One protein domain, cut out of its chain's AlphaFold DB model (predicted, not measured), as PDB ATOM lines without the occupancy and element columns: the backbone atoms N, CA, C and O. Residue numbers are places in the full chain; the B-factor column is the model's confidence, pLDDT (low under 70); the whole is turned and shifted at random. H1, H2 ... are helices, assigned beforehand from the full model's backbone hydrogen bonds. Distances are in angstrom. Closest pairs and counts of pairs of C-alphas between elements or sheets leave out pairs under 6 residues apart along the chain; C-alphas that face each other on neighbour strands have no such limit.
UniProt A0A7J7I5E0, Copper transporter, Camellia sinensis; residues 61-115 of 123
ATOM      1  N   MET A  61     106.630 143.042  65.910       82.19
ATOM      2  CA  MET A  61     106.916 144.042  64.888       82.19
ATOM      3  C   MET A  61     107.815 145.189  65.388       82.19
ATOM      4  O   MET A  61     108.747 145.580  64.689       82.19
ATOM      5  N   ILE A  62     107.603 145.706  66.606       82.44
ATOM      6  CA  ILE A  62     108.437 146.800  67.149       82.44
ATOM      7  C   ILE A  62     109.819 146.273  67.561       82.44
ATOM      8  O   ILE A  62     110.822 146.972  67.412       82.44
ATOM      9  N   SER A  63     109.880 145.027  68.040       81.00
ATOM     10  CA  SER A  63     111.138 144.310  68.278       81.00
ATOM     11  C   SER A  63     111.980 144.233  67.003       81.00
ATOM     12  O   SER A  63     113.131 144.673  66.994       81.00
ATOM     13  N   GLY A  64     111.377 143.743  65.913       84.62
ATOM     14  CA  GLY A  64     112.044 143.631  64.617       84.62
ATOM     15  C   GLY A  64     112.502 144.984  64.070       84.62
ATOM     16  O   GLY A  64     113.646 145.113  63.641       84.62
ATOM     17  N   LEU A  65     111.658 146.018  64.160       88.12
ATOM     18  CA  LEU A  65     112.015 147.364  63.705       88.12
ATOM     19  C   LEU A  65     113.191 147.953  64.497       88.12
ATOM     20  O   LEU A  65     114.117 148.507  63.908       88.12
ATOM     21  N   THR A  66     113.187 147.802  65.823       85.81
ATOM     22  CA  THR A  66     114.278 148.300  66.677       85.81
ATOM     23  C   THR A  66     115.600 147.608  66.332       85.81
ATOM     24  O   THR A  66     116.625 148.271  66.183       85.81
ATOM     25  N   GLN A  67     115.573 146.286  66.141       85.88
ATOM     26  CA  GLN A  67     116.747 145.513  65.737       85.88
ATOM     27  C   GLN A  67     117.255 145.927  64.347       85.88
ATOM     28  O   GLN A  67     118.462 146.082  64.166       85.88
ATOM     29  N   ALA A  68     116.354 146.154  63.387       89.56
ATOM     30  CA  ALA A  68     116.711 146.596  62.041       89.56
ATOM     31  C   ALA A  68     117.374 147.981  62.040       89.56
ATOM     32  O   ALA A  68     118.388 148.166  61.372       89.56
ATOM     33  N   ILE A  69     116.858 148.933  62.825       90.00
ATOM     34  CA  ILE A  69     117.441 150.280  62.950       90.00
ATOM     35  C   ILE A  69     118.847 150.210  63.553       90.00
ATOM     36  O   ILE A  69     119.776 150.815  63.019       90.00
ATOM     37  N   VAL A  70     119.029 149.447  64.636       89.06
ATOM     38  CA  VAL A  70     120.349 149.278  65.268       89.06
ATOM     39  C   VAL A  70     121.326 148.596  64.313       89.06
ATOM     40  O   VAL A  70     122.476 149.020  64.205       89.06
ATOM     41  N   HIS A  71     120.865 147.593  63.565       90.19
ATOM     42  CA  HIS A  71     121.674 146.933  62.548       90.19
ATOM     43  C   HIS A  71     122.081 147.889  61.419       90.19
ATOM     44  O   HIS A  71     123.256 147.941  61.059       90.19
ATOM     45  N   ALA A  72     121.143 148.684  60.896       92.81
ATOM     46  CA  ALA A  72     121.418 149.668  59.855       92.81
ATOM     47  C   ALA A  72     122.438 150.717  60.324       92.81
ATOM     48  O   ALA A  72     123.394 151.011  59.606       92.81
ATOM     49  N   LEU A  73     122.289 151.223  61.553       91.62
ATOM     50  CA  LEU A  73     123.231 152.169  62.147       91.62
ATOM     51  C   LEU A  73     124.622 151.545  62.320       91.62
ATOM     52  O   LEU A  73     125.615 152.152  61.924       91.62
ATOM     53  N   ARG A  74     124.702 150.313  62.839       91.81
ATOM     54  CA  ARG A  74     125.965 149.569  62.972       91.81
ATOM     55  C   ARG A  74     126.671 149.418  61.624       91.81
ATOM     56  O   ARG A  74     127.865 149.693  61.539       91.81
ATOM     57  N   MET A  75     125.949 149.002  60.583       93.25
ATOM     58  CA  MET A  75     126.520 148.844  59.242       93.25
ATOM     59  C   MET A  75     126.988 150.184  58.670       93.25
ATOM     60  O   MET A  75     128.075 150.248  58.107       93.25
ATOM     61  N   GLY A  76     126.225 151.263  58.874       93.56
ATOM     62  CA  GLY A  76     126.633 152.613  58.484       93.56
ATOM     63  C   GLY A  76     127.970 153.027  59.107       93.56
ATOM     64  O   GLY A  76     128.871 153.462  58.394       93.56
ATOM     65  N   LEU A  77     128.138 152.817  60.419       92.75
ATOM     66  CA  LEU A  77     129.397 153.099  61.117       92.75
ATOM     67  C   LEU A  77     130.545 152.204  60.616       92.75
ATOM     68  O   LEU A  77     131.650 152.695  60.394       92.75
ATOM     69  N   ALA A  78     130.287 150.912  60.384       92.75
ATOM     70  CA  ALA A  78     131.294 149.970  59.893       92.75
ATOM     71  C   ALA A  78     131.801 150.352  58.493       92.75
ATOM     72  O   ALA A  78     133.006 150.325  58.241       92.75
ATOM     73  N   TYR A  79     130.905 150.782  57.599       93.50
ATOM     74  CA  TYR A  79     131.298 151.276  56.281       93.50
ATOM     75  C   TYR A  79     132.098 152.580  56.357       93.50
ATOM     76  O   TYR A  79     133.033 152.743  55.577       93.50
ATOM     77  N   MET A  80     131.819 153.477  57.312       90.69
ATOM     78  CA  MET A  80     132.661 154.667  57.524       90.69
ATOM     79  C   MET A  80     134.078 154.310  57.991       90.69
ATOM     80  O   MET A  80     135.050 154.890  57.501       90.69
ATOM     81  N   VAL A  81     134.221 153.336  58.894       91.50
ATOM     82  CA  VAL A  81     135.544 152.835  59.308       91.50
ATOM     83  C   VAL A  81     136.264 152.203  58.119       91.50
ATOM     84  O   VAL A  81     137.436 152.488  57.893       91.50
ATOM     85  N   MET A  82     135.565 151.409  57.307       92.38
ATOM     86  CA  MET A  82     136.154 150.779  56.127       92.38
ATOM     87  C   MET A  82     136.600 151.802  55.078       92.38
ATOM     88  O   MET A  82     137.712 151.690  54.570       92.38
ATOM     89  N   LEU A  83     135.787 152.830  54.805       88.56
ATOM     90  CA  LEU A  83     136.180 153.963  53.958       88.56
ATOM     91  C   LEU A  83     137.437 154.653  54.500       88.56
ATOM     92  O   LEU A  83     138.341 154.966  53.733       88.56
ATOM     93  N   SER A  84     137.533 154.813  55.820       86.56
ATOM     94  CA  SER A  84     138.720 155.391  56.456       86.56
ATOM     95  C   SER A  84     139.952 154.493  56.283       86.56
ATOM     96  O   SER A  84     141.032 154.986  55.978       86.56
ATOM     97  N   VAL A  85     139.821 153.171  56.426       87.19
ATOM     98  CA  VAL A  85     140.930 152.208  56.256       87.19
ATOM     99  C   VAL A  85     141.392 152.102  54.800       87.19
ATOM    100  O   VAL A  85     142.583 151.925  54.547       87.19
ATOM    101  N   MET A  86     140.483 152.289  53.838       87.31
ATOM    102  CA  MET A  86     140.808 152.345  52.405       87.31
ATOM    103  C   MET A  86     141.758 153.494  52.038       87.31
ATOM    104  O   MET A  86     142.303 153.505  50.941       87.31
ATOM    105  N   SER A  87     142.008 154.433  52.952       80.38
ATOM    106  CA  SER A  87     143.016 155.481  52.783       80.38
ATOM    107  C   SER A  87     144.468 154.973  52.794       80.38
ATOM    108  O   SER A  87     145.378 155.764  52.565       80.38
ATOM    109  N   PHE A  88     144.709 153.687  53.093       78.69
ATOM    110  CA  PHE A  88     146.045 153.074  53.223       78.69
ATOM    111  C   PHE A  88     146.976 153.772  54.234       78.69
ATOM    112  O   PHE A  88     148.186 153.534  54.263       78.69
ATOM    113  N   ASN A  89     146.418 154.602  55.116       85.38
ATOM    114  CA  ASN A  89     147.164 155.259  56.175       85.38
ATOM    115  C   ASN A  89     147.366 154.302  57.357       85.38
ATOM    116  O   ASN A  89     146.399 153.824  57.963       85.38
ATOM    117  N   LEU A  90     148.627 154.050  57.721       86.19
ATOM    118  CA  LEU A  90     148.942 153.116  58.804       86.19
ATOM    119  C   LEU A  90     148.414 153.596  60.168       86.19
ATOM    120  O   LEU A  90     147.956 152.782  60.966       86.19
ATOM    121  N   GLY A  91     148.421 154.907  60.425       88.38
ATOM    122  CA  GLY A  91     147.875 155.488  61.651       88.38
ATOM    123  C   GLY A  91     146.377 155.232  61.783       88.38
ATOM    124  O   GLY A  91     145.929 154.754  62.823       88.38
ATOM    125  N   ILE A  92     145.620 155.471  60.708       89.81
ATOM    126  CA  ILE A  92     144.170 155.226  60.652       89.81
ATOM    127  C   ILE A  92     143.857 153.741  60.849       89.81
ATOM    128  O   ILE A  92     142.961 153.393  61.619       89.81
ATOM    129  N   PHE A  93     144.625 152.861  60.206       90.94
ATOM    130  CA  PHE A  93     144.484 151.420  60.381       90.94
ATOM    131  C   PHE A  93     144.709 150.992  61.839       90.94
ATOM    132  O   PHE A  93     143.876 150.284  62.408       90.94
ATOM    133  N   ILE A  94     145.790 151.462  62.476       92.94
ATOM    134  CA  ILE A  94     146.098 151.135  63.876       92.94
ATOM    135  C   ILE A  94     144.974 151.607  64.801       92.94
ATOM    136  O   ILE A  94     144.487 150.820  65.612       92.94
ATOM    137  N   VAL A  95     144.525 152.861  64.685       94.69
ATOM    138  CA  VAL A  95     143.475 153.377  65.578       94.69
ATOM    139  C   VAL A  95     142.124 152.709  65.346       94.69
ATOM    140  O   VAL A  95     141.382 152.530  66.309       94.69
ATOM    141  N   ALA A  96     141.817 152.274  64.121       95.00
ATOM    142  CA  ALA A  96     140.631 151.470  63.846       95.00
ATOM    143  C   ALA A  96     140.700 150.114  64.571       95.00
ATOM    144  O   ALA A  96     139.774 149.762  65.301       95.00
ATOM    145  N   VAL A  97     141.816 149.381  64.449       95.69
ATOM    146  CA  VAL A  97     142.018 148.086  65.129       95.69
ATOM    147  C   VAL A  97     141.955 148.237  66.652       95.69
ATOM    148  O   VAL A  97     141.282 147.460  67.335       95.69
ATOM    149  N   VAL A  98     142.620 149.259  67.194       96.38
ATOM    150  CA  VAL A  98     142.588 149.561  68.632       96.38
ATOM    151  C   VAL A  98     141.170 149.942  69.070       96.38
ATOM    152  O   VAL A  98     140.709 149.449  70.095       96.38
ATOM    153  N   GLY A  99     140.442 150.734  68.280       95.56
ATOM    154  CA  GLY A  99     139.047 151.098  68.540       95.56
ATOM    155  C   GLY A  99     138.119 149.888  68.614       95.56
ATOM    156  O   GLY A  99     137.399 149.741  69.601       95.56
ATOM    157  N   HIS A 100     138.194 148.970  67.644       95.12
ATOM    158  CA  HIS A 100     137.447 147.705  67.688       95.12
ATOM    159  C   HIS A 100     137.817 146.872  68.923       95.12
ATOM    160  O   HIS A 100     136.948 146.375  69.635       95.12
ATOM    161  N   THR A 101     139.107 146.765  69.244       95.38
ATOM    162  CA  THR A 101     139.567 145.983  70.404       95.38
ATOM    163  C   THR A 101     139.035 146.556  71.722       95.38
ATOM    164  O   THR A 101     138.509 145.820  72.558       95.38
ATOM    165  N   VAL A 102     139.127 147.878  71.904       94.44
ATOM    166  CA  VAL A 102     138.624 148.576  73.097       94.44
ATOM    167  C   VAL A 102     137.101 148.487  73.186       94.44
ATOM    168  O   VAL A 102     136.569 148.201  74.261       94.44
ATOM    169  N   GLY A 103     136.395 148.680  72.069       92.38
ATOM    170  CA  GLY A 103     134.942 148.542  72.004       92.38
ATOM    171  C   GLY A 103     134.487 147.145  72.426       92.38
ATOM    172  O   GLY A 103     133.648 147.008  73.316       92.38
ATOM    173  N   PHE A 104     135.109 146.102  71.871       91.62
ATOM    174  CA  PHE A 104     134.825 144.713  72.230       91.62
ATOM    175  C   PHE A 104     135.119 144.415  73.708       91.62
ATOM    176  O   PHE A 104     134.314 143.772  74.389       91.62
ATOM    177  N   PHE A 105     136.247 144.905  74.232       91.69
ATOM    178  CA  PHE A 105     136.602 144.743  75.640       91.69
ATOM    179  C   PHE A 105     135.553 145.365  76.569       91.69
ATOM    180  O   PHE A 105     135.108 144.715  77.515       91.69
ATOM    181  N   PHE A 106     135.096 146.586  76.273       90.62
ATOM    182  CA  PHE A 106     134.079 147.269  77.074       90.62
ATOM    183  C   PHE A 106     132.749 146.504  77.102       90.62
ATOM    184  O   PHE A 106     132.138 146.342  78.160       90.62
ATOM    185  N   VAL A 107     132.327 145.969  75.952       88.88
ATOM    186  CA  VAL A 107     131.143 145.105  75.842       88.88
ATOM    187  C   VAL A 107     131.269 143.872  76.740       88.88
ATOM    188  O   VAL A 107     130.352 143.558  77.503       88.88
ATOM    189  N   LYS A 108     132.411 143.181  76.686       88.88
ATOM    190  CA  LYS A 108     132.651 141.976  77.493       88.88
ATOM    191  C   LYS A 108     132.731 142.281  78.983       88.88
ATOM    192  O   LYS A 108     132.161 141.536  79.776       88.88
ATOM    193  N   TRP A 109     133.381 143.377  79.363       88.25
ATOM    194  CA  TRP A 109     133.487 143.779  80.763       88.25
ATOM    195  C   TRP A 109     132.111 144.047  81.380       88.25
ATOM    196  O   TRP A 109     131.821 143.551  82.469       88.25
ATOM    197  N   ARG A 110     131.224 144.741  80.658       85.44
ATOM    198  CA  ARG A 110     129.845 144.977  81.111       85.44
ATOM    199  C   ARG A 110     129.059 143.684  81.307       85.44
ATOM    200  O   ARG A 110     128.439 143.513  82.350       85.44
ATOM    201  N   ALA A 111     129.141 142.758  80.352       84.62
ATOM    202  CA  ALA A 111     128.456 141.472  80.455       84.62
ATOM    203  C   ALA A 111     128.922 140.653  81.678       84.62
ATOM    204  O   ALA A 111     128.111 140.019  82.350       84.62
ATOM    205  N   LEU A 112     130.221 140.692  82.002       85.00
ATOM    206  CA  LEU A 112     130.783 140.017  83.180       85.00
ATOM    207  C   LEU A 112     130.381 140.690  84.505       85.00
ATOM    208  O   LEU A 112     130.111 140.002  85.493       85.00
ATOM    209  N   ALA A 113     130.313 142.024  84.535       84.81
ATOM    210  CA  ALA A 113     129.861 142.773  85.708       84.81
ATOM    211  C   ALA A 113     128.381 142.489  86.035       84.81
ATOM    212  O   ALA A 113     128.023 142.289  87.198       84.81
ATOM    213  N   GLU A 114     127.533 142.404  85.007       81.19
ATOM    214  CA  GLU A 114     126.117 142.043  85.151       81.19
ATOM    215  C   GLU A 114     125.954 140.605  85.676       81.19
ATOM    216  O   GLU A 114     125.195 140.387  86.619       81.19
ATOM    217  N   ALA A 115     126.737 139.644  85.168       80.12
ATOM    218  CA  ALA A 115     126.715 138.256  85.645       80.12
ATOM    219  C   ALA A 115     127.148 138.107  87.117       80.12
ATOM    220  O   ALA A 115     126.613 137.272  87.842       80.12
TER     221      ALA A 115
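This is residues 61 to 115 of the 123 residues of the protein "Copper transporter" of Camellia sinensis (UniProt A0A7J7I5E0). Two long, nearly straight helices form an open V, a helical hairpin whose arms meet near the tight turn at residues 86 to 89 and spread apart toward both ends of the printed part. Residues 61 to 80 of H1 and 98 to 115 of H2 stand free. The printed part has 55 residues, with two named helices, H1 then H2, and no named strand: all helix. It is flat, with spans of 41 by 29 by 6 A, and only just loose, close to extended, with a radius of gyration of the C-alphas of 14.7 A.

H1, residues 61 to 85, and H2, residues 90 to 115, form a helical hairpin and run opposite ways at a shallow tilt of 31 degrees. H1 touches H2 with residues 81 to 85 alone, and H2 touches H1 with residues 92 to 96 alone. Their closest C-alphas, those of Val 85 and Phe 93, are 5.5 A apart. In H1 and H2 every O i to N i+4 pair is within hydrogen-bond range.

H1 begins at C-alpha 61 (106.916, 144.042, 64.888) and measures 36.0 A from first to last C-alpha. H2 measures 37.9 A and ends at C-alpha 115 (126.715, 138.256, 85.645).

The two C-alphas farthest apart, those of Met 61 and Leu 90, are 43.4 A apart. The printed part has no cut, and no printed residue has a pLDDT under 70.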